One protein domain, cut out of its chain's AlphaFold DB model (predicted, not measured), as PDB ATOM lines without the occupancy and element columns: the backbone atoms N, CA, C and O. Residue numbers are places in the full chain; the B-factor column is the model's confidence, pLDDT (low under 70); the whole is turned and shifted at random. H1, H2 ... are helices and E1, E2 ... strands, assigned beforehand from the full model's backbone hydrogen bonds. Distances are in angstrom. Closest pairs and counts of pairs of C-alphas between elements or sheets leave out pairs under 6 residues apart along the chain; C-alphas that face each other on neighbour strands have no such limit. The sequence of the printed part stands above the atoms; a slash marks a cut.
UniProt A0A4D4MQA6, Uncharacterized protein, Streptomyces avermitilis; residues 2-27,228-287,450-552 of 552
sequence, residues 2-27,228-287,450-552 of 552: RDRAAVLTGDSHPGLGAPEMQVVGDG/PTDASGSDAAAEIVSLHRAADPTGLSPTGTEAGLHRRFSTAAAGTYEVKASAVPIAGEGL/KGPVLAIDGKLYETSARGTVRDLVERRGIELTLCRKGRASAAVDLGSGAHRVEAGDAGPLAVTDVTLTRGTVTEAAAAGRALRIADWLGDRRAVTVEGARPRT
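AT A GLANCE: This is residues 2 to 27, 228 to 287 and 450 to 552 of the 552 residues of an uncharacterized protein of Streptomyces avermitilis (UniProt A0A4D4MQA6). Two sheets lie partly face to face as a sandwich: a strongly twisted, branched sheet of E1, E2, E4, E7, E8, E9 and E11, and a smaller antiparallel sheet in the order E3, E10, E5, E6. Far from this body is the small antiparallel hairpin of E12 and E13, at the far end of the link of residues 519 to 530; the loop of residues 11 to 17 sticks out. The printed part has 189 residues, with one named helix and thirteen named strands in the order E1 E2 E3 E4 E5 E6 E7 H1 E8 E9 E10 E11 E12 E13. The larger sheet is mixed, and the class is mostly strand, with under half of the residues, 82, in named elements. The whole is loose, with a radius of gyration of the C-alphas of 20.8 A, and elongated, with spans of 62 by 39 by 31 A.

HOW THE PARTS SIT: E1, residues 21 to 25, is an edge strand of the larger sheet and is parallel to E2, residues 238 to 244, with N 22 and O 238 within hydrogen-bond range at 2.9 A. On the other side of E2 lies E11, residues 509 to 518, antiparallel at 165 degrees, with N 241 and O 516 at 2.9 A. E11 bends by 53 degrees at residue 512. On its other side lies E4, residues 271 to 281, antiparallel at 160 degrees, with N 276 and O 515 at 2.9 A. On the other side of E4 lie two antiparallel neighbours: E9, residues 491 to 494, with N 492 and O 273 at 2.8 A, and E8, residues 478 to 482, with N 480 and O 277 at 2.9 A. E7, residues 463 to 468, is antiparallel to E8, with N 466 and O 479 at 2.9 A. H1, residues 469 to 473, only grazes this sheet with residues 471 to 473, and its one O i to N i+4 pair is within hydrogen-bond range. In the smaller sheet, E3, residues 261 to 267, is antiparallel to E10, residues 497 to 503, with N 263 and O 501 at 2.9 A. E10 is antiparallel to E5, residues 454 to 456, with N 455 and O 502 at 2.8 A. E5 forms a hairpin with E6, residues 459 to 461, with N 461 and O 454 at 2.8 A. E6 runs on into E7 at 31 degrees. In the sandwich, two sheets face to face, the facing parts are 9.7 A centre to centre; the closest C-alphas of E3 and E11 are those of Leu 261 and Val 511, 6.9 A apart. The hairpin of E12, residues 531 to 535, and E13, residues 542 to 545, has N 532 and O 544 at 2.9 A; both strands are apart from E4, for instance.

IN THESE COORDINATES: E1 begins at C-alpha 21, (20.619, 6.778, -9.385). E2 is 19.6 A long from first to last C-alpha, E3 18.9 A, E7 16.9 A, E10 20.6 A and E11 26.5 A. E4, the longest strand with 11 residues, measures 32.2 A and ends at C-alpha 281, (18.744, 25.967, 15.757). E13 ends at C-alpha 545, (38.524, -10.769, -7.056).

THE WHOLE: The C-alphas farthest apart, those of Gly 486 and Gly 538, are 64.5 A apart. Residues 28 to 227 and 288 to 449 are not printed; the gaps are 9.6 A from C-alpha 27 to 228 and 12.4 A from C-alpha 287 to 450. The links E2 to E3 and E11 to E12 are long. The mean pLDDT of the printed part is 86.3; 26 residues are under 70, among them 249 to 256, 524 to 528 and 547 to 552, the last being the chain's last residue.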
ATOM      1  N   ARG A   2      25.725   7.239   2.596       66.75
ATOM      2  CA  ARG A   2      26.885   6.582   3.228       66.75
ATOM      3  C   ARG A   2      27.108   5.185   2.635       66.75
ATOM      4  O   ARG A   2      26.138   4.533   2.249       66.75
ATOM      5  N   ASP A   3      28.379   4.807   2.520       71.38
ATOM      6  CA  ASP A   3      28.842   3.483   2.089       71.38
ATOM      7  C   ASP A   3      28.430   3.072   0.662       71.38
ATOM      8  O   ASP A   3      28.287   1.891   0.351       71.38
ATOM      9  N   ARG A   4      28.264   4.052  -0.240       77.62
ATOM     10  CA  ARG A   4      28.087   3.817  -1.682       77.62
ATOM     11  C   ARG A   4      29.300   4.282  -2.469       77.62
ATOM     12  O   ARG A   4      29.733   5.420  -2.312       77.62
ATOM     13  N   ALA A   5      29.787   3.433  -3.370       81.56
ATOM     14  CA  ALA A   5      30.684   3.886  -4.424       81.56
ATOM     15  C   ALA A   5      29.938   4.874  -5.335       81.56
ATOM     16  O   ALA A   5      28.788   4.632  -5.704       81.56
ATOM     17  N   ALA A   6      30.592   5.980  -5.682       84.44
ATOM     18  CA  ALA A   6      30.055   7.015  -6.554       84.44
ATOM     19  C   ALA A   6      31.053   7.312  -7.677       84.44
ATOM     20  O   ALA A   6      32.262   7.198  -7.485       84.44
ATOM     21  N   VAL A   7      30.527   7.702  -8.835       87.00
ATOM     22  CA  VAL A   7      31.293   8.200  -9.983       87.00
ATOM     23  C   VAL A   7      30.797   9.605 -10.297       87.00
ATOM     24  O   VAL A   7      29.599   9.871 -10.151       87.00
ATOM     25  N   LEU A   8      31.693  10.519 -10.670       88.12
ATOM     26  CA  LEU A   8      31.272  11.866 -11.037       88.12
ATOM     27  C   LEU A   8      30.682  11.859 -12.446       88.12
ATOM     28  O   LEU A   8      31.033  11.039 -13.298       88.12
ATOM     29  N   THR A   9      29.779  12.801 -12.702       84.38
ATOM     30  CA  THR A   9      29.240  12.996 -14.049       84.38
ATOM     31  C   THR A   9      30.384  13.336 -15.004       84.38
ATOM     32  O   THR A   9      31.154  14.265 -14.765       84.38
ATOM     33  N   GLY A  10      30.505  12.565 -16.086       79.12
ATOM     34  CA  GLY A  10      31.588  12.692 -17.063       79.12
ATOM     35  C   GLY A  10      32.801  11.788 -16.814       79.12
ATOM     36  O   GLY A  10      33.633  11.671 -17.714       79.12
ATOM     37  N   ASP A  11      32.889  11.107 -15.666       83.25
ATOM     38  CA  ASP A  11      33.915  10.086 -15.451       83.25
ATOM     39  C   ASP A  11      33.628   8.842 -16.299       83.25
ATOM     40  O   ASP A  11      32.492   8.389 -16.441       83.25
ATOM     41  N   SER A  12      34.686   8.240 -16.846       78.75
ATOM     42  CA  SER A  12      34.571   6.966 -17.555       78.75
ATOM     43  C   SER A  12      34.392   5.820 -16.561       78.75
ATOM     44  O   SER A  12      35.278   5.550 -15.755       78.75
ATOM     45  N   HIS A  13      33.277   5.099 -16.660       75.88
ATOM     46  CA  HIS A  13      32.950   3.968 -15.786       75.88
ATOM     47  C   HIS A  13      32.711   2.667 -16.589       75.88
ATOM     48  O   HIS A  13      31.602   2.115 -16.609       75.88
ATOM     49  N   PRO A  14      33.736   2.161 -17.304       72.38
ATOM     50  CA  PRO A  14      33.587   1.001 -18.176       72.38
ATOM     51  C   PRO A  14      33.147  -0.237 -17.386       72.38
ATOM     52  O   PRO A  14      33.691  -0.552 -16.331       72.38
ATOM     53  N   GLY A  15      32.152  -0.952 -17.914       68.25
ATOM     54  CA  GLY A  15      31.636  -2.184 -17.312       68.25
ATOM     55  C   GLY A  15      30.621  -2.001 -16.176       68.25
ATOM     56  O   GLY A  15      30.123  -3.008 -15.680       68.25
ATOM     57  N   LEU A  16      30.278  -0.763 -15.788       69.31
ATOM     58  CA  LEU A  16      29.280  -0.484 -14.740       69.31
ATOM     59  C   LEU A  16      27.853  -0.223 -15.265       69.31
ATOM     60  O   LEU A  16      26.930  -0.117 -14.465       69.31
ATOM     61  N   GLY A  17      27.646  -0.180 -16.587       74.50
ATOM     62  CA  GLY A  17      26.332   0.107 -17.182       74.50
ATOM     63  C   GLY A  17      25.865   1.548 -16.933       74.50
ATOM     64  O   GLY A  17      26.684   2.427 -16.663       74.50
ATOM     65  N   ALA A  18      24.558   1.795 -17.064       77.44
ATOM     66  CA  ALA A  18      23.953   3.074 -16.696       77.44
ATOM     67  C   ALA A  18      23.736   3.132 -15.170       77.44
ATOM     68  O   ALA A  18      23.276   2.142 -14.594       77.44
ATOM     69  N   PRO A  19      24.051   4.254 -14.499       82.00
ATOM     70  CA  PRO A  19      23.829   4.383 -13.064       82.00
ATOM     71  C   PRO A  19      22.330   4.305 -12.731       82.00
ATOM     72  O   PRO A  19      21.514   4.966 -13.366       82.00
ATOM     73  N   GLU A  20      21.963   3.535 -11.702       86.00
ATOM     74  CA  GLU A  20      20.560   3.414 -11.254       86.00
ATOM     75  C   GLU A  20      20.022   4.711 -10.626       86.00
ATOM     76  O   GLU A  20      18.817   4.966 -10.640       86.00
ATOM     77  N   MET A  21      20.922   5.528 -10.071       88.88
ATOM     78  CA  MET A  21      20.619   6.778  -9.385       88.88
ATOM     79  C   MET A  21      21.546   7.887  -9.877       88.88
ATOM     80  O   MET A  21      22.768   7.734  -9.855       88.88
ATOM     81  N   GLN A  22      20.962   9.032 -10.213       91.06
ATOM     82  CA  GLN A  22      21.682  10.284 -10.397       91.06
ATOM     83  C   GLN A  22      21.516  11.185  -9.168       91.06
ATOM     84  O   GLN A  22      20.411  11.335  -8.649       91.06
ATOM     85  N   VAL A  23      22.605  11.816  -8.720       92.81
ATOM     86  CA  VAL A  23      22.565  12.841  -7.668       92.81
ATOM     87  C   VAL A  23      23.141  14.141  -8.203       92.81
ATOM     88  O   VAL A  23      24.292  14.176  -8.634       92.81
ATOM     89  N   VAL A  24      22.356  15.213  -8.136       94.69
ATOM     90  CA  VAL A  24      22.805  16.571  -8.443       94.69
ATOM     91  C   VAL A  24      22.912  17.333  -7.130       94.69
ATOM     92  O   VAL A  24      21.918  17.538  -6.435       94.69
ATOM     93  N   GLY A  25      24.138  17.707  -6.773       94.75
ATOM     94  CA  GLY A  25      24.449  18.440  -5.550       94.75
ATOM     95  C   GLY A  25      24.971  19.842  -5.836       94.75
ATOM     96  O   GLY A  25      25.385  20.148  -6.953       94.75
ATOM     97  N   ASP A  26      25.009  20.683  -4.807       94.69
ATOM     98  CA  ASP A  26      25.501  22.059  -4.892       94.69
ATOM     99  C   ASP A  26      26.913  22.268  -4.302       94.69
ATOM    100  O   ASP A  26      27.357  23.409  -4.147       94.69
ATOM    101  N   GLY A  27      27.637  21.179  -4.016       91.56
ATOM    102  CA  GLY A  27      28.927  21.203  -3.317       91.56
ATOM    103  C   GLY A  27      30.114  21.751  -4.121       91.56
ATOM    104  O   GLY A  27      30.992  22.389  -3.544       91.56
ATOM    105  N   PRO A 228      24.813  22.538 -10.972       94.62
ATOM    106  CA  PRO A 228      25.330  22.000 -12.227       94.62
ATOM    107  C   PRO A 228      24.219  21.570 -13.201       94.62
ATOM    108  O   PRO A 228      23.124  21.175 -12.802       94.62
ATOM    109  N   THR A 229      24.503  21.663 -14.498       92.25
ATOM    110  CA  THR A 229      23.578  21.376 -15.614       92.25
ATOM    111  C   THR A 229      24.058  20.262 -16.539       92.25
ATOM    112  O   THR A 229      23.319  19.845 -17.429       92.25
ATOM    113  N   ASP A 230      25.270  19.759 -16.328       87.69
ATOM    114  CA  ASP A 230      25.858  18.632 -17.060       87.69
ATOM    115  C   ASP A 230      25.210  17.277 -16.720       87.69
ATOM    116  O   ASP A 230      25.476  16.271 -17.370       87.69
ATOM    117  N   ALA A 231      24.301  17.267 -15.743       80.31
ATOM    118  CA  ALA A 231      23.451  16.140 -15.387       80.31
ATOM    119  C   ALA A 231      22.296  15.876 -16.383       80.31
ATOM    120  O   ALA A 231      21.667  14.817 -16.329       80.31
ATOM    121  N   SER A 232      21.989  16.823 -17.278       69.62
ATOM    122  CA  SER A 232      20.860  16.713 -18.211       69.62
ATOM    123  C   SER A 232      21.121  15.650 -19.291       69.62
ATOM    124  O   SER A 232      21.931  15.847 -20.190       69.62
ATOM    125  N   GLY A 233      20.447  14.498 -19.190       67.69
ATOM    126  CA  GLY A 233      20.608  13.366 -20.119       67.69
ATOM    127  C   GLY A 233      20.888  12.011 -19.463       67.69
ATOM    128  O   GLY A 233      21.254  11.069 -20.157       67.69
ATOM    129  N   SER A 234      20.751  11.898 -18.140       76.75
ATOM    130  CA  SER A 234      20.825  10.603 -17.463       76.75
ATOM    131  C   SER A 234      19.551   9.778 -17.664       76.75
ATOM    132  O   SER A 234      18.447  10.283 -17.461       76.75
ATOM    133  N   ASP A 235      19.726   8.490 -17.959       79.31
ATOM    134  CA  ASP A 235      18.657   7.480 -17.987       79.31
ATOM    135  C   ASP A 235      18.443   6.809 -16.613       79.31
ATOM    136  O   ASP A 235      17.842   5.735 -16.520       79.31
ATOM    137  N   ALA A 236      18.962   7.402 -15.529       86.75
ATOM    138  CA  ALA A 236      18.822   6.854 -14.185       86.75
ATOM    139  C   ALA A 236      17.344   6.727 -13.777       86.75
ATOM    140  O   ALA A 236      16.535   7.642 -13.956       86.75
ATOM    141  N   ALA A 237      16.999   5.589 -13.170       87.94
ATOM    142  CA  ALA A 237      15.639   5.306 -12.713       87.94
ATOM    143  C   ALA A 237      15.233   6.165 -11.501       87.94
ATOM    144  O   ALA A 237      14.044   6.425 -11.294       87.94
ATOM    145  N   ALA A 238      16.215   6.606 -10.708       91.62
ATOM    146  CA  ALA A 238      16.027   7.511  -9.586       91.62
ATOM    147  C   ALA A 238      16.909   8.760  -9.706       91.62
ATOM    148  O   ALA A 238      18.036   8.718 -10.199       91.62
ATOM    149  N   GLU A 239      16.402   9.872  -9.191       92.81
ATOM    150  CA  GLU A 239      17.077  11.166  -9.196       92.81
ATOM    151  C   GLU A 239      16.984  11.795  -7.810       92.81
ATOM    152  O   GLU A 239      15.919  11.796  -7.190       92.81
ATOM    153  N   ILE A 240      18.100  12.341  -7.332       94.44
ATOM    154  CA  ILE A 240      18.173  13.102  -6.090       94.44
ATOM    155  C   ILE A 240      18.760  14.477  -6.386       94.44
ATOM    156  O   ILE A 240      19.902  14.595  -6.822       94.44
ATOM    157  N   VAL A 241      18.015  15.524  -6.050       96.50
ATOM    158  CA  VAL A 241      18.553  16.882  -5.941       96.50
ATOM    159  C   VAL A 241      18.885  17.131  -4.477       96.50
ATOM    160  O   VAL A 241      17.990  17.101  -3.632       96.50
ATOM    161  N   SER A 242      20.164  17.341  -4.168       96.75
ATOM    162  CA  SER A 242      20.666  17.565  -2.811       96.75
ATOM    163  C   SER A 242      21.153  19.002  -2.669       96.75
ATOM    164  O   SER A 242      22.075  19.437  -3.355       96.75
ATOM    165  N   LEU A 243      20.488  19.746  -1.794       97.75
ATOM    166  CA  LEU A 243      20.732  21.157  -1.546       97.75
ATOM    167  C   LEU A 243      21.284  21.309  -0.136       97.75
ATOM    168  O   LEU A 243      20.687  20.782   0.804       97.75
ATOM    169  N   HIS A 244      22.374  22.054   0.006       95.19
ATOM    170  CA  HIS A 244      23.001  22.309   1.292       95.19
ATOM    171  C   HIS A 244      23.443  23.765   1.405       95.19
ATOM    172  O   HIS A 244      24.008  24.343   0.470       95.19
ATOM    173  N   ARG A 245      23.257  24.355   2.584       91.56
ATOM    174  CA  ARG A 245      23.932  25.597   2.966       91.56
ATOM    175  C   ARG A 245      24.684  25.444   4.280       91.56
ATOM    176  O   ARG A 245      24.213  24.784   5.206       91.56
ATOM    177  N   ALA A 246      25.801  26.156   4.375       83.44
ATOM    178  CA  ALA A 246      26.462  26.374   5.649       83.44
ATOM    179  C   ALA A 246      25.638  27.371   6.479       83.44
ATOM    180  O   ALA A 246      25.353  28.483   6.029       83.44
ATOM    181  N   ALA A 247      25.259  26.963   7.688       79.19
ATOM    182  CA  ALA A 247      24.696  27.842   8.705       79.19
ATOM    183  C   ALA A 247      25.747  28.111   9.789       79.19
ATOM    184  O   ALA A 247      26.632  27.287  10.019       79.19
ATOM    185  N   ASP A 248      25.622  29.242  10.481       76.56
ATOM    186  CA  ASP A 248      26.434  29.568  11.654       76.56
ATOM    187  C   ASP A 248      25.544  29.594  12.897       76.56
ATOM    188  O   ASP A 248      25.106  30.659  13.338       76.56
ATOM    189  N   PRO A 249      25.221  28.419  13.459       69.56
ATOM    190  CA  PRO A 249      24.339  28.341  14.615       69.56
ATOM    191  C   PRO A 249      24.922  29.009  15.870       69.56
ATOM    192  O   PRO A 249      24.187  29.210  16.837       69.56
ATOM    193  N   THR A 250      26.220  29.339  15.873       67.56
ATOM    194  CA  THR A 250      26.950  29.870  17.035       67.56
ATOM    195  C   THR A 250      27.386  31.328  16.866       67.56
ATOM    196  O   THR A 250      27.761  31.960  17.851       67.56
ATOM    197  N   GLY A 251      27.324  31.874  15.648       64.75
ATOM    198  CA  GLY A 251      27.801  33.221  15.321       64.75
ATOM    199  C   GLY A 251      29.330  33.344  15.256       64.75
ATOM    200  O   GLY A 251      29.837  34.465  15.234       64.75
ATOM    201  N   LEU A 252      30.053  32.218  15.288       65.81
ATOM    202  CA  LEU A 252      31.517  32.155  15.345       65.81
ATOM    203  C   LEU A 252      32.156  31.606  14.069       65.81
ATOM    204  O   LEU A 252      33.385  31.554  13.988       65.81
ATOM    205  N   SER A 253      31.365  31.137  13.105       64.50
ATOM    206  CA  SER A 253      31.900  30.435  11.943       64.50
ATOM    207  C   SER A 253      32.684  31.388  11.034       64.50
ATOM    208  O   SER A 253      32.106  32.302  10.439       64.50
ATOM    209  N   PRO A 254      33.998  31.170  10.836       56.59
ATOM    210  CA  PRO A 254      34.783  31.991   9.927       56.59
ATOM    211  C   PRO A 254      34.684  31.495   8.471       56.59
ATOM    212  O   PRO A 254      35.207  32.142   7.565       56.59
ATOM    213  N   THR A 255      34.029  30.349   8.231       57.94
ATOM    214  CA  THR A 255      33.923  29.690   6.917       57.94
ATOM    215  C   THR A 255      32.733  30.164   6.080       57.94
ATOM    216  O   THR A 255      32.520  29.652   4.984       57.94
ATOM    217  N   GLY A 256      32.027  31.201   6.542       59.84
ATOM    218  CA  GLY A 256      30.990  31.894   5.787       59.84
ATOM    219  C   GLY A 256      29.603  31.286   5.936       59.84
ATOM    220  O   GLY A 256      29.421  30.071   5.898       59.84
ATOM    221  N   THR A 257      28.615  32.160   6.080       71.62
ATOM    222  CA  THR A 257      27.195  31.821   6.075       71.62
ATOM    223  C   THR A 257      26.541  32.263   4.786       71.62
ATOM    224  O   THR A 257      26.916  33.267   4.184       71.62
ATOM    225  N   GLU A 258      25.520  31.520   4.382       86.06
ATOM    226  CA  GLU A 258      24.564  31.997   3.393       86.06
ATOM    227  C   GLU A 258      23.337  32.562   4.105       86.06
ATOM    228  O   GLU A 258      22.741  31.883   4.949       86.06
ATOM    229  N   ALA A 259      22.948  33.782   3.736       85.88
ATOM    230  CA  ALA A 259      21.665  34.357   4.114       85.88
ATOM    231  C   ALA A 259      20.553  33.616   3.363       85.88
ATOM    232  O   ALA A 259      20.462  33.697   2.138       85.88
ATOM    233  N   GLY A 260      19.737  32.859   4.090       90.94
ATOM    234  CA  GLY A 260      18.762  31.941   3.508       90.94
ATOM    235  C   GLY A 260      19.383  30.763   2.738       90.94
ATOM    236  O   GLY A 260      20.580  30.693   2.455       90.94
ATOM    237  N   LEU A 261      18.543  29.790   2.388       95.31
ATOM    238  CA  LEU A 261      18.839  28.782   1.373       95.31
ATOM    239  C   LEU A 261      18.164  29.238   0.085       95.31
ATOM    240  O   LEU A 261      16.945  29.330   0.052       95.31
ATOM    241  N   HIS A 262      18.934  29.510  -0.968       96.56
ATOM    242  CA  HIS A 262      18.409  29.963  -2.260       96.56
ATOM    243  C   HIS A 262      19.040  29.156  -3.388       96.56
ATOM    244  O   HIS A 262      20.230  29.311  -3.685       96.56
ATOM    245  N   ARG A 263      18.263  28.260  -4.002       97.81
ATOM    246  CA  ARG A 263      18.756  27.309  -5.004       97.81
ATOM    247  C   ARG A 263      17.905  27.297  -6.257       97.81
ATOM    248  O   ARG A 263      16.682  27.423  -6.203       97.81
ATOM    249  N   ARG A 264      18.570  27.086  -7.388       97.38
ATOM    250  CA  ARG A 264      17.951  26.836  -8.686       97.38
ATOM    251  C   ARG A 264      18.544  25.573  -9.293       97.38
ATOM    252  O   ARG A 264      19.760  25.431  -9.351       97.38
ATOM    253  N   PHE A 265      17.696  24.686  -9.784       96.38
ATOM    254  CA  PHE A 265      18.113  23.465 -10.473       96.38
ATOM    255  C   PHE A 265      17.215  23.212 -11.679       96.38
ATOM    256  O   PHE A 265      16.300  23.992 -11.956       96.38
ATOM    257  N   SER A 266      17.504  22.173 -12.455       93.69
ATOM    258  CA  SER A 266      16.646  21.758 -13.562       93.69
ATOM    259  C   SER A 266      16.431  20.256 -13.547       93.69
ATOM    260  O   SER A 266      17.362  19.515 -13.254       93.69
ATOM    261  N   THR A 267      15.215  19.834 -13.869       91.81
ATOM    262  CA  THR A 267      14.808  18.429 -13.970       91.81
ATOM    263  C   THR A 267      14.581  18.076 -15.437       91.81
ATOM    264  O   THR A 267      14.035  18.872 -16.209       91.81
ATOM    265  N   ALA A 268      14.998  16.877 -15.848       86.19
ATOM    266  CA  ALA A 268      14.797  16.418 -17.224       86.19
ATOM    267  C   ALA A 268      13.344  15.984 -17.482       86.19
ATOM    268  O   ALA A 268      12.801  16.215 -18.562       86.19
ATOM    269  N   ALA A 269      12.700  15.385 -16.478       85.88
ATOM    270  CA  ALA A 269      11.344  14.864 -16.569       85.88
ATOM    271  C   ALA A 269      10.460  15.412 -15.448       85.88
ATOM    272  O   ALA A 269      10.895  15.572 -14.303       85.88
ATOM    273  N   ALA A 270       9.192  15.641 -15.790       92.75
ATOM    274  CA  ALA A 270       8.161  15.904 -14.802       92.75
ATOM    275  C   ALA A 270       7.941  14.668 -13.918       92.75
ATOM    276  O   ALA A 270       8.072  13.528 -14.367       92.75
ATOM    277  N   GLY A 271       7.577  14.890 -12.660       93.56
ATOM    278  CA  GLY A 271       7.298  13.801 -11.736       93.56
ATOM    279  C   GLY A 271       7.022  14.264 -10.317       93.56
ATOM    280  O   GLY A 271       7.088  15.449  -9.990       93.56
ATOM    281  N   THR A 272       6.720  13.290  -9.470       95.00
ATOM    282  CA  THR A 272       6.530  13.492  -8.037       95.00
ATOM    283  C   THR A 272       7.860  13.284  -7.315       95.00
ATOM    284  O   THR A 272       8.499  12.243  -7.470       95.00
ATOM    285  N   TYR A 273       8.259  14.274  -6.520       95.75
ATOM    286  CA  TYR A 273       9.497  14.291  -5.750       95.75
ATOM    287  C   TYR A 273       9.182  14.239  -4.257       95.75
ATOM    288  O   TYR A 273       8.486  15.112  -3.740       95.75
ATOM    289  N   GLU A 274       9.701  13.243  -3.547       95.69
ATOM    290  CA  GLU A 274       9.683  13.207  -2.087       95.69
ATOM    291  C   GLU A 274      10.641  14.267  -1.539       95.69
ATOM    292  O   GLU A 274      11.818  14.283  -1.901       95.69
ATOM    293  N   VAL A 275      10.144  15.143  -0.662       96.94
ATOM    294  CA  VAL A 275      10.956  16.187  -0.034       96.94
ATOM    295  C   VAL A 275      11.342  15.768   1.378       96.94
ATOM    296  O   VAL A 275      10.476  15.474   2.203       96.94
ATOM    297  N   LYS A 276      12.642  15.810   1.671       96.31
ATOM    298  CA  LYS A 276      13.191  15.746   3.031       96.31
ATOM    299  C   LYS A 276      13.945  17.028   3.319       96.31
ATOM    300  O   LYS A 276      14.679  17.500   2.454       96.31
ATOM    301  N   ALA A 277      13.777  17.577   4.513       97.31
ATOM    302  CA  ALA A 277      14.482  18.781   4.913       97.31
ATOM    303  C   ALA A 277      14.931  18.696   6.372       97.31
ATOM    304  O   ALA A 277      14.304  18.022   7.192       97.31
ATOM    305  N   SER A 278      16.004  19.408   6.692       97.38
ATOM    306  CA  SER A 278      16.456  19.616   8.064       97.38
ATOM    307  C   SER A 278      16.819  21.071   8.305       97.38
ATOM    308  O   SER A 278      17.139  21.819   7.379       97.38
ATOM    309  N   ALA A 279      16.749  21.471   9.566       96.81
ATOM    310  CA  ALA A 279      17.197  22.771  10.030       96.81
ATOM    311  C   ALA A 279      18.149  22.628  11.209       96.81
ATOM    312  O   ALA A 279      18.135  21.616  11.903       96.81
ATOM    313  N   VAL A 280      18.924  23.672  11.475       94.50
ATOM    314  CA  VAL A 280      19.675  23.807  12.726       94.50
ATOM    315  C   VAL A 280      19.117  24.965  13.556       94.50
ATOM    316  O   VAL A 280      18.652  25.959  12.989       94.50
ATOM    317  N   PRO A 281      19.142  24.868  14.893       93.25
ATOM    318  CA  PRO A 281      18.744  25.967  15.757       93.25
ATOM    319  C   PRO A 281      19.758  27.114  15.717       93.25
ATOM    320  O   PRO A 281      20.950  26.891  15.913       93.25
ATOM    321  N   ILE A 282      19.290  28.350  15.549       88.38
ATOM    322  CA  ILE A 282      20.134  29.559  15.529       88.38
ATOM    323  C   ILE A 282      20.080  30.256  16.893       88.38
ATOM    324  O   ILE A 282      19.063  30.209  17.586       88.38
ATOM    325  N   ALA A 283      21.195  30.825  17.352       86.12
ATOM    326  CA  ALA A 283      21.236  31.557  18.616       86.12
ATOM    327  C   ALA A 283      20.382  32.837  18.555       86.12
ATOM    328  O   ALA A 283      20.424  33.568  17.569       86.12
ATOM    329  N   GLY A 284      19.616  33.110  19.615       86.44
ATOM    330  CA  GLY A 284      18.788  34.311  19.729       86.44
ATOM    331  C   GLY A 284      17.483  34.077  20.488       86.44
ATOM    332  O   GLY A 284      17.126  32.948  20.827       86.44
ATOM    333  N   GLU A 285      16.733  35.160  20.702       87.81
ATOM    334  CA  GLU A 285      15.493  35.161  21.494       87.81
ATOM    335  C   GLU A 285      14.446  34.167  20.964       87.81
ATOM    336  O   GLU A 285      13.710  33.545  21.730       87.81
ATOM    337  N   GLY A 286      14.392  33.973  19.641       91.44
ATOM    338  CA  GLY A 286      13.491  33.004  19.021       91.44
ATOM    339  C   GLY A 286      13.723  31.581  19.530       91.44
ATOM    340  O   GLY A 286      12.760  30.876  19.833       91.44
ATOM    341  N   LEU A 287      14.988  31.160  19.642       91.94
ATOM    342  CA  LEU A 287      15.324  29.852  20.200       91.94
ATOM    343  C   LEU A 287      15.024  29.809  21.689       91.94
ATOM    344  O   LEU A 287      14.516  28.803  22.179       91.94
ATOM    345  N   LYS A 450       4.631  25.938  12.399       94.31
ATOM    346  CA  LYS A 450       5.587  26.338  13.443       94.31
ATOM    347  C   LYS A 450       7.046  26.046  13.087       94.31
ATOM    348  O   LYS A 450       7.928  26.561  13.766       94.31
ATOM    349  N   GLY A 451       7.308  25.246  12.053       94.62
ATOM    350  CA  GLY A 451       8.636  25.139  11.449       94.62
ATOM    351  C   GLY A 451       8.896  26.247  10.413       94.62
ATOM    352  O   GLY A 451       7.969  26.975  10.043       94.62
ATOM    353  N   PRO A 452      10.141  26.383   9.926       95.75
ATOM    354  CA  PRO A 452      10.480  27.351   8.887       95.75
ATOM    355  C   PRO A 452       9.754  27.034   7.573       95.75
ATOM    356  O   PRO A 452       9.588  25.874   7.188       95.75
ATOM    357  N   VAL A 453       9.311  28.074   6.870       96.19
ATOM    358  CA  VAL A 453       8.600  27.928   5.593       96.19
ATOM    359  C   VAL A 453       9.589  27.576   4.483       96.19
ATOM    360  O   VAL A 453      10.623  28.226   4.342       96.19
ATOM    361  N   LEU A 454       9.233  26.586   3.664       97.12
ATOM    362  CA  LEU A 454       9.963  26.229   2.450       97.12
ATOM    363  C   LEU A 454       9.168  26.688   1.225       97.12
ATOM    364  O   LEU A 454       8.005  26.322   1.061       97.12
ATOM    365  N   ALA A 455       9.782  27.471   0.348       97.62
ATOM    366  CA  ALA A 455       9.198  27.862  -0.925       97.62
ATOM    367  C   ALA A 455       9.742  26.969  -2.046       97.62
ATOM    368  O   ALA A 455      10.954  26.858  -2.214       97.62
ATOM    369  N   ILE A 456       8.854  26.364  -2.834       97.69
ATOM    370  CA  ILE A 456       9.212  25.595  -4.034       97.69
ATOM    371  C   ILE A 456       8.436  26.188  -5.209       97.69
ATOM    372  O   ILE A 456       7.207  26.244  -5.170       97.69
ATOM    373  N   ASP A 457       9.150  26.702  -6.212       96.88
ATOM    374  CA  ASP A 457       8.595  27.445  -7.355       96.88
ATOM    375  C   ASP A 457       7.648  28.591  -6.958       96.88
ATOM    376  O   ASP A 457       6.630  28.855  -7.595       96.88
ATOM    377  N   GLY A 458       7.987  29.289  -5.870       95.00
ATOM    378  CA  GLY A 458       7.195  30.395  -5.324       95.00
ATOM    379  C   GLY A 458       5.970  29.962  -4.513       95.00
ATOM    380  O   GLY A 458       5.334  30.803  -3.881       95.00
ATOM    381  N   LYS A 459       5.649  28.663  -4.463       96.00
ATOM    382  CA  LYS A 459       4.610  28.139  -3.577       96.00
ATOM    383  C   LYS A 459       5.181  27.888  -2.187       96.00
ATOM    384  O   LYS A 459       6.139  27.136  -2.034       96.00
ATOM    385  N   LEU A 460       4.552  28.493  -1.185       95.88
ATOM    386  CA  LEU A 460       4.928  28.345   0.217       95.88
ATOM    387  C   LEU A 460       4.376  27.039   0.796       95.88
ATOM    388  O   LEU A 460       3.183  26.743   0.674       95.88
ATOM    389  N   TYR A 461       5.247  26.283   1.453       95.62
ATOM    390  CA  TYR A 461       4.923  25.092   2.222       95.62
ATOM    391  C   TYR A 461       5.279  25.346   3.684       95.62
ATOM    392  O   TYR A 461       6.438  25.567   4.034       95.62
ATOM    393  N   GLU A 462       4.266  25.306   4.544       95.38
ATOM    394  CA  GLU A 462       4.480  25.219   5.985       95.38
ATOM    395  C   GLU A 462       5.187  23.908   6.326       95.38
ATOM    396  O   GLU A 462       4.982  22.889   5.658       95.38
ATOM    397  N   THR A 463       5.972  23.911   7.398       96.06
ATOM    398  CA  THR A 463       6.612  22.699   7.910       96.06
ATOM    399  C   THR A 463       6.233  22.452   9.366       96.06
ATOM    400  O   THR A 463       5.869  23.369  10.112       96.06
ATOM    401  N   SER A 464       6.269  21.182   9.756       95.69
ATOM    402  CA  SER A 464       6.396  20.754  11.147       95.69
ATOM    403  C   SER A 464       7.862  20.431  11.431       95.69
ATOM    404  O   SER A 464       8.632  20.181  10.501       95.69
ATOM    405  N   ALA A 465       8.253  20.442  12.705       97.06
ATOM    406  CA  ALA A 465       9.625  20.154  13.118       97.06
ATOM    407  C   ALA A 465       9.652  19.149  14.271       97.06
ATOM    408  O   ALA A 465       8.787  19.201  15.149       97.06
ATOM    409  N   ARG A 466      10.635  18.246  14.287       97.06
ATOM    410  CA  ARG A 466      10.814  17.244  15.347       97.06
ATOM    411  C   ARG A 466      12.282  17.033  15.694       97.06
ATOM    412  O   ARG A 466      13.150  17.076  14.826       97.06
ATOM    413  N   GLY A 467      12.532  16.765  16.971       97.00
ATOM    414  CA  GLY A 467      13.859  16.470  17.502       97.00
ATOM    415  C   GLY A 467      13.826  16.284  19.015       97.00
ATOM    416  O   GLY A 467      12.774  16.005  19.602       97.00
ATOM    417  N   THR A 468      14.975  16.462  19.653       96.44
ATOM    418  CA  THR A 468      15.134  16.443  21.110       96.44
ATOM    419  C   THR A 468      15.555  17.806  21.653       96.44
ATOM    420  O   THR A 468      16.072  18.652  20.924       96.44
ATOM    421  N   VAL A 469      15.371  18.026  22.957       94.00
ATOM    422  CA  VAL A 469      15.933  19.197  23.653       94.00
ATOM    423  C   VAL A 469      17.447  19.283  23.439       94.00
ATOM    424  O   VAL A 469      17.962  20.374  23.202       94.00
ATOM    425  N   ARG A 470      18.158  18.145  23.450       93.44
ATOM    426  CA  ARG A 470      19.592  18.098  23.131       93.44
ATOM    427  C   ARG A 470      19.890  18.692  21.762       93.44
ATOM    428  O   ARG A 470      20.850  19.440  21.635       93.44
ATOM    429  N   ASP A 471      19.077  18.389  20.756       95.12
ATOM    430  CA  ASP A 471      19.309  18.905  19.408       95.12
ATOM    431  C   ASP A 471      19.148  20.431  19.346       95.12
ATOM    432  O   ASP A 471      19.916  21.095  18.653       95.12
ATOM    433  N   LEU A 472      18.224  20.998  20.132       93.50
ATOM    434  CA  LEU A 472      18.059  22.449  20.264       93.50
ATOM    435  C   LEU A 472      19.249  23.115  20.969       93.50
ATOM    436  O   LEU A 472      19.763  24.119  20.481       93.50
ATOM    437  N   VAL A 473      19.686  22.561  22.105       90.19
ATOM    438  CA  VAL A 473      20.762  23.133  22.934       90.19
ATOM    439  C   VAL A 473      22.129  22.980  22.261       90.19
ATOM    440  O   VAL A 473      22.901  23.933  22.204       90.19
ATOM    441  N   GLU A 474      22.412  21.807  21.691       90.00
ATOM    442  CA  GLU A 474      23.697  21.489  21.051       90.00
ATOM    443  C   GLU A 474      23.743  21.810  19.550       90.00
ATOM    444  O   GLU A 474      24.713  21.474  18.873       90.00
ATOM    445  N   ARG A 475      22.711  22.472  19.012       90.25
ATOM    446  CA  ARG A 475      22.666  22.949  17.618       90.25
ATOM    447  C   ARG A 475      22.740  21.838  16.566       90.25
ATOM    448  O   ARG A 475      23.328  22.013  15.500       90.25
ATOM    449  N   ARG A 476      22.145  20.685  16.864       92.44
ATOM    450  CA  ARG A 476      22.116  19.524  15.965       92.44
ATOM    451  C   ARG A 476      20.958  19.635  14.970       92.44
ATOM    452  O   ARG A 476      20.072  20.474  15.113       92.44
ATOM    453  N   GLY A 477      20.977  18.780  13.949       94.94
ATOM    454  CA  GLY A 477      19.935  18.750  12.925       94.94
ATOM    455  C   GLY A 477      18.556  18.402  13.496       94.94
ATOM    456  O   GLY A 477      18.394  17.392  14.173       94.94
ATOM    457  N   ILE A 478      17.569  19.233  13.171       97.44
ATOM    458  CA  ILE A 478      16.142  19.067  13.449       97.44
ATOM    459  C   ILE A 478      15.453  18.618  12.164       97.44
ATOM    460  O   ILE A 478      15.633  19.232  11.110       97.44
ATOM    461  N   GLU A 479      14.646  17.565  12.246       97.81
ATOM    462  CA  GLU A 479      13.891  17.059  11.102       97.81
ATOM    463  C   GLU A 479      12.726  17.999  10.780       97.81
ATOM    464  O   GLU A 479      11.964  18.380  11.673       97.81
ATOM    465  N   LEU A 480      12.564  18.332   9.498       97.31
ATOM    466  CA  LEU A 480      11.433  19.093   8.986       97.31
ATOM    467  C   LEU A 480      10.566  18.227   8.072       97.31
ATOM    468  O   LEU A 480      11.060  17.543   7.174       97.31
ATOM    469  N   THR A 481       9.249  18.320   8.240       95.62
ATOM    470  CA  THR A 481       8.279  17.661   7.355       95.62
ATOM    471  C   THR A 481       7.378  18.701   6.699       95.62
ATOM    472  O   THR A 481       6.778  19.527   7.388       95.62
ATOM    473  N   LEU A 482       7.239  18.651   5.370       95.31
ATOM    474  CA  LEU A 482       6.309  19.519   4.643       95.31
ATOM    475  C   LEU A 482       4.863  19.193   5.024       95.31
ATOM    476  O   LEU A 482       4.413  18.050   4.939       95.31
ATOM    477  N   CYS A 483       4.109  20.227   5.374       92.56
ATOM    478  CA  CYS A 483       2.704  20.115   5.708       92.56
ATOM    479  C   CYS A 483       1.843  20.213   4.454       92.56
ATOM    480  O   CYS A 483       1.843  21.211   3.731       92.56
ATOM    481  N   ARG A 484       1.056  19.164   4.204       83.12
ATOM    482  CA  ARG A 484       0.124  19.110   3.082       83.12
ATOM    483  C   ARG A 484      -1.284  18.819   3.571       83.12
ATOM    484  O   ARG A 484      -1.578  17.726   4.046       83.12
ATOM    485  N   LYS A 485      -2.188  19.791   3.405       75.31
ATOM    486  CA  LYS A 485      -3.613  19.599   3.713       75.31
ATOM    487  C   LYS A 485      -4.143  18.370   2.965       75.31
ATOM    488  O   LYS A 485      -4.066  18.316   1.738       75.31
ATOM    489  N   GLY A 486      -4.652  17.393   3.713       65.56
ATOM    490  CA  GLY A 486      -5.271  16.181   3.169       65.56
ATOM    491  C   GLY A 486      -4.320  15.188   2.489       65.56
ATOM    492  O   GLY A 486      -4.807  14.295   1.801       65.56
ATOM    493  N   ARG A 487      -2.989  15.309   2.639       70.44
ATOM    494  CA  ARG A 487      -2.035  14.303   2.135       70.44
ATOM    495  C   ARG A 487      -1.041  13.899   3.222       70.44
ATOM    496  O   ARG A 487      -0.455  14.756   3.868       70.44
ATOM    497  N   ALA A 488      -0.826  12.592   3.374       62.09
ATOM    498  CA  ALA A 488       0.165  12.036   4.298       62.09
ATOM    499  C   ALA A 488       1.612  12.146   3.777       62.09
ATOM    500  O   ALA A 488       2.555  12.056   4.554       62.09
ATOM    501  N   SER A 489       1.791  12.331   2.465       73.50
ATOM    502  CA  SER A 489       3.105  12.414   1.822       73.50
ATOM    503  C   SER A 489       3.622  13.854   1.762       73.50
ATOM    504  O   SER A 489       2.887  14.762   1.366       73.50
ATOM    505  N   ALA A 490       4.910  14.032   2.072       86.25
ATOM    506  CA  ALA A 490       5.670  15.275   1.907       86.25
ATOM    507  C   ALA A 490       6.106  15.538   0.448       86.25
ATOM    508  O   ALA A 490       6.940  16.404   0.196       86.25
ATOM    509  N   ALA A 491       5.573  14.791  -0.524       92.56
ATOM    510  CA  ALA A 491       5.978  14.917  -1.915       92.56
ATOM    511  C   ALA A 491       5.388  16.150  -2.617       92.56
ATOM    512  O   ALA A 491       4.293  16.620  -2.280       92.56
ATOM    513  N   VAL A 492       6.090  16.633  -3.640       94.94
ATOM    514  CA  VAL A 492       5.688  17.739  -4.516       94.94
ATOM    515  C   VAL A 492       5.757  17.315  -5.979       94.94
ATOM    516  O   VAL A 492       6.605  16.515  -6.357       94.94
ATOM    517  N   ASP A 493       4.854  17.845  -6.798       95.31
ATOM    518  CA  ASP A 493       4.834  17.575  -8.234       95.31
ATOM    519  C   ASP A 493       5.607  18.689  -8.943       95.31
ATOM    520  O   ASP A 493       5.253  19.864  -8.809       95.31
ATOM    521  N   LEU A 494       6.667  18.323  -9.661       96.38
ATOM    522  CA  LEU A 494       7.490  19.239 -10.445       96.38
ATOM    523  C   LEU A 494       7.326  18.925 -11.932       96.38
ATOM    524  O   LEU A 494       7.233  17.762 -12.331       96.38
ATOM    525  N   GLY A 495       7.282  19.974 -12.753       95.31
ATOM    526  CA  GLY A 495       7.395  19.844 -14.205       95.31
ATOM    527  C   GLY A 495       8.800  19.419 -14.639       95.31
ATOM    528  O   GLY A 495       9.676  19.174 -13.815       95.31
ATOM    529  N   SER A 496       9.017  19.334 -15.948       92.94
ATOM    530  CA  SER A 496      10.367  19.366 -16.517       92.94
ATOM    531  C   SER A 496      10.836  20.817 -16.633       92.94
ATOM    532  O   SER A 496      10.034  21.694 -16.969       92.94
ATOM    533  N   GLY A 497      12.131  21.064 -16.467       93.81
ATOM    534  CA  GLY A 497      12.733  22.384 -16.643       93.81
ATOM    535  C   GLY A 497      13.237  22.981 -15.335       93.81
ATOM    536  O   GLY A 497      13.684  22.261 -14.451       93.81
ATOM    537  N   ALA A 498      13.260  24.313 -15.245       95.44
ATOM    538  CA  ALA A 498      13.905  25.018 -14.143       95.44
ATOM    539  C   ALA A 498      13.003  25.137 -12.908       95.44
ATOM    540  O   ALA A 498      11.877  25.620 -13.007       95.44
ATOM    541  N   HIS A 499      13.568  24.819 -11.744       97.69
ATOM    542  CA  HIS A 499      12.903  24.884 -10.446       97.69
ATOM    543  C   HIS A 499      13.699  25.714  -9.447       97.69
ATOM    544  O   HIS A 499      14.919  25.876  -9.575       97.69
ATOM    545  N   ARG A 500      13.006  26.247  -8.440       97.88
ATOM    546  CA  ARG A 500      13.598  27.021  -7.343       97.88
ATOM    547  C   ARG A 500      13.168  26.479  -5.991       97.88
ATOM    548  O   ARG A 500      11.992  26.185  -5.795       97.88
ATOM    549  N   VAL A 501      14.116  26.419  -5.062       98.38
ATOM    550  CA  VAL A 501      13.882  26.105  -3.649       98.38
ATOM    551  C   VAL A 501      14.471  27.227  -2.811       98.38
ATOM    552  O   VAL A 501      15.643  27.573  -2.978       98.38
ATOM    553  N   GLU A 502      13.649  27.803  -1.939       97.56
ATOM    554  CA  GLU A 502      14.035  28.929  -1.097       97.56
ATOM    555  C   GLU A 502      13.552  28.757   0.350       97.56
ATOM    556  O   GLU A 502      12.430  28.310   0.586       97.56
ATOM    557  N   ALA A 503      14.379  29.145   1.318       95.94
ATOM    558  CA  ALA A 503      14.016  29.261   2.729       95.94
ATOM    559  C   ALA A 503      14.749  30.458   3.344       95.94
ATOM    560  O   ALA A 503      15.950  30.610   3.141       95.94
ATOM    561  N   GLY A 504      14.032  31.308   4.080       90.38
ATOM    562  CA  GLY A 504      14.635  32.427   4.812       90.38
ATOM    563  C   GLY A 504      15.158  32.019   6.192       90.38
ATOM    564  O   GLY A 504      15.035  30.865   6.597       90.38
ATOM    565  N   ASP A 505      15.667  33.002   6.937       87.12
ATOM    566  CA  ASP A 505      16.210  32.833   8.299       87.12
ATOM    567  C   ASP A 505      15.285  33.362   9.400       87.12
ATOM    568  O   ASP A 505      15.705  33.657  10.516       87.12
ATOM    569  N   ALA A 506      13.993  33.487   9.098       84.25
ATOM    570  CA  ALA A 506      13.022  33.930  10.082       84.25
ATOM    571  C   ALA A 506      12.780  32.847  11.148       84.25
ATOM    572  O   ALA A 506      12.339  31.737  10.842       84.25
ATOM    573  N   GLY A 507      12.969  33.218  12.414       88.75
ATOM    574  CA  GLY A 507      12.637  32.381  13.565       88.75
ATOM    575  C   GLY A 507      13.817  31.565  14.110       88.75
ATOM    576  O   GLY A 507      14.970  31.861  13.822       88.75
ATOM    577  N   PRO A 508      13.543  30.559  14.962       92.44
ATOM    578  CA  PRO A 508      14.581  29.852  15.719       92.44
ATOM    579  C   PRO A 508      15.359  28.793  14.935       92.44
ATOM    580  O   PRO A 508      16.351  28.279  15.447       92.44
ATOM    581  N   LEU A 509      14.884  28.402  13.749       94.69
ATOM    582  CA  LEU A 509      15.391  27.262  12.989       94.69
ATOM    583  C   LEU A 509      15.743  27.699  11.563       94.69
ATOM    584  O   LEU A 509      14.873  28.144  10.817       94.69
ATOM    585  N   ALA A 510      16.998  27.500  11.171       94.06
ATOM    586  CA  ALA A 510      17.505  27.776   9.834       94.06
ATOM    587  C   ALA A 510      17.557  26.484   9.011       94.06
ATOM    588  O   ALA A 510      18.287  25.565   9.370       94.06
ATOM    589  N   VAL A 511      16.820  26.406   7.895       96.25
ATOM    590  CA  VAL A 511      16.838  25.236   6.986       96.25
ATOM    591  C   VAL A 511      18.237  25.046   6.407       96.25
ATOM    592  O   VAL A 511      18.698  25.945   5.722       96.25
ATOM    593  N   THR A 512      18.914  23.924   6.633       95.25
ATOM    594  CA  THR A 512      20.285  23.684   6.137       95.25
ATOM    595  C   THR A 512      20.326  22.765   4.934       95.25
ATOM    596  O   THR A 512      21.109  23.001   4.017       95.25
ATOM    597  N   ASP A 513      19.465  21.751   4.921       96.56
ATOM    598  CA  ASP A 513      19.486  20.699   3.916       96.56
ATOM    599  C   ASP A 513      18.085  20.488   3.363       96.56
ATOM    600  O   ASP A 513      17.106  20.427   4.111       96.56
ATOM    601  N   VAL A 514      17.994  20.346   2.042       98.19
ATOM    602  CA  VAL A 514      16.769  19.950   1.349       98.19
ATOM    603  C   VAL A 514      17.134  18.917   0.297       98.19
ATOM    604  O   VAL A 514      18.021  19.125  -0.525       98.19
ATOM    605  N   THR A 515      16.443  17.786   0.317       97.19
ATOM    606  CA  THR A 515      16.584  16.728  -0.678       97.19
ATOM    607  C   THR A 515      15.256  16.523  -1.387       97.19
ATOM    608  O   THR A 515      14.231  16.381  -0.723       97.19
ATOM    609  N   LEU A 516      15.280  16.490  -2.719       97.12
ATOM    610  CA  LEU A 516      14.133  16.140  -3.553       97.12
ATOM    611  C   LEU A 516      14.450  14.844  -4.296       97.12
ATOM    612  O   LEU A 516      15.383  14.814  -5.096       97.12
ATOM    613  N   THR A 517      13.675  13.793  -4.039       95.50
ATOM    614  CA  THR A 517      13.912  12.455  -4.599       95.50
ATOM    615  C   THR A 517      12.782  12.051  -5.534       95.50
ATOM    616  O   THR A 517      11.636  11.955  -5.097       95.50
ATOM    617  N   ARG A 518      13.094  11.750  -6.795       94.38
ATOM    618  CA  ARG A 518      12.167  11.139  -7.760       94.38
ATOM    619  C   ARG A 518      12.554   9.685  -8.001       94.38
ATOM    620  O   ARG A 518      13.730   9.365  -8.140       94.38
ATOM    621  N   GLY A 519      11.548   8.820  -8.108       92.38
ATOM    622  CA  GLY A 519      11.747   7.381  -8.282       92.38
ATOM    623  C   GLY A 519      12.081   6.669  -6.969       92.38
ATOM    624  O   GLY A 519      12.002   7.245  -5.885       92.38
ATOM    625  N   THR A 520      12.418   5.385  -7.062       89.44
ATOM    626  CA  THR A 520      12.736   4.555  -5.895       89.44
ATOM    627  C   THR A 520      14.239   4.383  -5.778       89.44
ATOM    628  O   THR A 520      14.879   3.808  -6.651       89.44
ATOM    629  N   VAL A 521      14.799   4.851  -4.666       86.06
ATOM    630  CA  VAL A 521      16.206   4.633  -4.337       86.06
ATOM    631  C   VAL A 521      16.362   3.241  -3.731       86.06
ATOM    632  O   VAL A 521      15.997   3.016  -2.578       86.06
ATOM    633  N   THR A 522      16.913   2.306  -4.501       78.88
ATOM    634  CA  THR A 522      17.313   0.975  -4.023       78.88
ATOM    635  C   THR A 522      18.415   1.100  -2.981       78.88
ATOM    636  O   THR A 522      19.304   1.942  -3.120       78.88
ATOM    637  N   GLU A 523      18.367   0.297  -1.915       71.62
ATOM    638  CA  GLU A 523      19.418   0.252  -0.892       71.62
ATOM    639  C   GLU A 523      20.766  -0.166  -1.507       71.62
ATOM    640  O   GLU A 523      20.811  -0.858  -2.523       71.62
ATOM    641  N   ALA A 524      21.875   0.304  -0.929       67.19
ATOM    642  CA  ALA A 524      23.192  -0.045  -1.438       67.19
ATOM    643  C   ALA A 524      23.383  -1.550  -1.266       67.19
ATOM    644  O   ALA A 524      23.207  -2.062  -0.161       67.19
ATOM    645  N   ALA A 525      23.766  -2.263  -2.323       62.62
ATOM    646  CA  ALA A 525      24.186  -3.642  -2.150       62.62
ATOM    647  C   ALA A 525      25.396  -3.664  -1.198       62.62
ATOM    648  O   ALA A 525      26.445  -3.111  -1.517       62.62
ATOM    649  N   ALA A 526      25.259  -4.322  -0.044       57.53
ATOM    650  CA  ALA A 526      26.321  -4.441   0.961       57.53
ATOM    651  C   ALA A 526      27.557  -5.229   0.471       57.53
ATOM    652  O   ALA A 526      28.555  -5.337   1.179       57.53
ATOM    653  N   ALA A 527      27.504  -5.806  -0.730       56.66
ATOM    654  CA  ALA A 527      28.502  -6.731  -1.235       56.66
ATOM    655  C   ALA A 527      29.370  -6.085  -2.324       56.66
ATOM    656  O   ALA A 527      29.134  -6.260  -3.520       56.66
ATOM    657  N   GLY A 528      30.440  -5.404  -1.910       62.62
ATOM    658  CA  GLY A 528      31.646  -5.402  -2.736       62.62
ATOM    659  C   GLY A 528      32.115  -6.852  -2.912       62.62
ATOM    660  O   GLY A 528      32.035  -7.645  -1.972       62.62
ATOM    661  N   ARG A 529      32.573  -7.240  -4.108       74.38
ATOM    662  CA  ARG A 529      33.204  -8.561  -4.281       74.38
ATOM    663  C   ARG A 529      34.411  -8.637  -3.351       74.38
ATOM    664  O   ARG A 529      35.187  -7.683  -3.298       74.38
ATOM    665  N   ALA A 530      34.577  -9.752  -2.642       81.19
ATOM    666  CA  ALA A 530      35.738  -9.927  -1.784       81.19
ATOM    667  C   ALA A 530      37.013  -9.822  -2.632       81.19
ATOM    668  O   ALA A 530      37.168 -10.500  -3.656       81.19
ATOM    669  N   LEU A 531      37.900  -8.925  -2.211       86.19
ATOM    670  CA  LEU A 531      39.160  -8.637  -2.874       86.19
ATOM    671  C   LEU A 531      40.280  -9.135  -1.965       86.19
ATOM    672  O   LEU A 531      40.383  -8.710  -0.815       86.19
ATOM    673  N   ARG A 532      41.107 -10.055  -2.467       89.31
ATOM    674  CA  ARG A 532      42.308 -10.509  -1.758       89.31
ATOM    675  C   ARG A 532      43.530  -9.874  -2.395       89.31
ATOM    676  O   ARG A 532      43.715  -9.943  -3.610       89.31
ATOM    677  N   ILE A 533      44.341  -9.251  -1.556       91.00
ATOM    678  CA  ILE A 533      45.611  -8.652  -1.946       91.00
ATOM    679  C   ILE A 533      46.643  -9.779  -2.024       91.00
ATOM    680  O   ILE A 533      46.875 -10.460  -1.029       91.00
ATOM    681  N   ALA A 534      47.222  -9.993  -3.205       89.88
ATOM    682  CA  ALA A 534      48.305 -10.956  -3.409       89.88
ATOM    683  C   ALA A 534      49.674 -10.267  -3.327       89.88
ATOM    684  O   ALA A 534      50.588 -10.795  -2.703       89.88
ATOM    685  N   ASP A 535      49.785  -9.076  -3.917       89.31
ATOM    686  CA  ASP A 535      50.955  -8.206  -3.822       89.31
ATOM    687  C   ASP A 535      50.517  -6.736  -3.900       89.31
ATOM    688  O   ASP A 535      49.640  -6.375  -4.691       89.31
ATOM    689  N   TRP A 536      51.106  -5.885  -3.067       92.50
ATOM    690  CA  TRP A 536      50.738  -4.471  -2.947       92.50
ATOM    691  C   TRP A 536      51.935  -3.523  -2.913       92.50
ATOM    692  O   TRP A 536      51.750  -2.306  -2.991       92.50
ATOM    693  N   LEU A 537      53.151  -4.056  -2.780       89.38
ATOM    694  CA  LEU A 537      54.359  -3.248  -2.676       89.38
ATOM    695  C   LEU A 537      54.950  -3.018  -4.071       89.38
ATOM    696  O   LEU A 537      54.977  -3.914  -4.902       89.38
ATOM    697  N   GLY A 538      55.450  -1.808  -4.318       84.81
ATOM    698  CA  GLY A 538      56.117  -1.463  -5.577       84.81
ATOM    699  C   GLY A 538      55.188  -0.994  -6.704       84.81
ATOM    700  O   GLY A 538      54.058  -0.543  -6.480       84.81
ATOM    701  N   ASP A 539      55.724  -1.036  -7.922       92.12
ATOM    702  CA  ASP A 539      55.109  -0.584  -9.178       92.12
ATOM    703  C   ASP A 539      54.182  -1.633  -9.817       92.12
ATOM    704  O   ASP A 539      53.332  -1.290 -10.641       92.12
ATOM    705  N   ARG A 540      54.274  -2.896  -9.385       90.50
ATOM    706  CA  ARG A 540      53.359  -3.975  -9.761       90.50
ATOM    707  C   ARG A 540      52.520  -4.407  -8.564       90.50
ATOM    708  O   ARG A 540      53.042  -4.883  -7.569       90.50
ATOM    709  N   ARG A 541      51.197  -4.310  -8.700       93.19
ATOM    710  CA  ARG A 541      50.239  -4.770  -7.685       93.19
ATOM    711  C   ARG A 541      49.403  -5.913  -8.241       93.19
ATOM    712  O   ARG A 541      49.014  -5.886  -9.408       93.19
ATOM    713  N   ALA A 542      49.125  -6.909  -7.410       92.31
ATOM    714  CA  ALA A 542      48.347  -8.084  -7.767       92.31
ATOM    715  C   ALA A 542      47.202  -8.282  -6.770       92.31
ATOM    716  O   ALA A 542      47.402  -8.337  -5.556       92.31
ATOM    717  N   VAL A 543      45.987  -8.419  -7.294       92.00
ATOM    718  CA  VAL A 543      44.772  -8.665  -6.511       92.00
ATOM    719  C   VAL A 543      43.956  -9.770  -7.168       92.00
ATOM    720  O   VAL A 543      43.936  -9.893  -8.392       92.00
ATOM    721  N   THR A 544      43.256 -10.561  -6.363       89.00
ATOM    722  CA  THR A 544      42.273 -11.538  -6.843       89.00
ATOM    723  C   THR A 544      40.882 -11.123  -6.388       89.00
ATOM    724  O   THR A 544      40.682 -10.829  -5.208       89.00
ATOM    725  N   VAL A 545      39.925 -11.122  -7.313       87.31
ATOM    726  CA  VAL A 545      38.524 -10.769  -7.056       87.31
ATOM    727  C   VAL A 545      37.691 -12.044  -7.096       87.31
ATOM    728  O   VAL A 545      37.778 -12.799  -8.065       87.31
ATOM    729  N   GLU A 546      36.883 -12.298  -6.067       80.81
ATOM    730  CA  GLU A 546      35.991 -13.462  -6.069       80.81
ATOM    731  C   GLU A 546      34.957 -13.365  -7.211       80.81
ATOM    732  O   GLU A 546      34.342 -12.319  -7.447       80.81
ATOM    733  N   GLY A 547      34.801 -14.457  -7.968       68.06
ATOM    734  CA  GLY A 547      33.896 -14.532  -9.115       68.06
ATOM    735  C   GLY A 547      32.424 -14.514  -8.696       68.06
ATOM    736  O   GLY A 547      32.041 -15.127  -7.701       68.06
ATOM    737  N   ALA A 548      31.577 -13.832  -9.470       56.81
ATOM    738  CA  ALA A 548      30.134 -13.856  -9.250       56.81
ATOM    739  C   ALA A 548      29.587 -15.270  -9.515       56.81
ATOM    740  O   ALA A 548      29.797 -15.813 -10.600       56.81
ATOM    741  N   ARG A 549      28.863 -15.864  -8.556       47.06
ATOM    742  CA  ARG A 549      28.043 -17.048  -8.858       47.06
ATOM    743  C   ARG A 549      26.956 -16.632  -9.861       47.06
ATOM    744  O   ARG A 549      26.289 -15.626  -9.606       47.06
ATOM    745  N   PRO A 550      26.766 -17.354 -10.979       37.59
ATOM    746  CA  PRO A 550      25.669 -17.069 -11.894       37.59
ATOM    747  C   PRO A 550      24.336 -17.211 -11.150       37.59
ATOM    748  O   PRO A 550      24.140 -18.170 -10.403       37.59
ATOM    749  N   ARG A 551      23.436 -16.235 -11.323       42.47
ATOM    750  CA  ARG A 551      22.031 -16.384 -10.922       42.47
ATOM    751  C   ARG A 551      21.420 -17.438 -11.850       42.47
ATOM    752  O   ARG A 551      21.360 -17.195 -13.052       42.47
ATOM    753  N   THR A 552      21.085 -18.604 -11.301       36.34
ATOM    754  CA  THR A 552      20.306 -19.657 -11.975       36.34
ATOM    755  C   THR A 552      18.870 -19.231 -12.189       36.34
ATOM    756  O   THR A 552      18.334 -18.601 -11.246       36.34
TER     757      THR A 552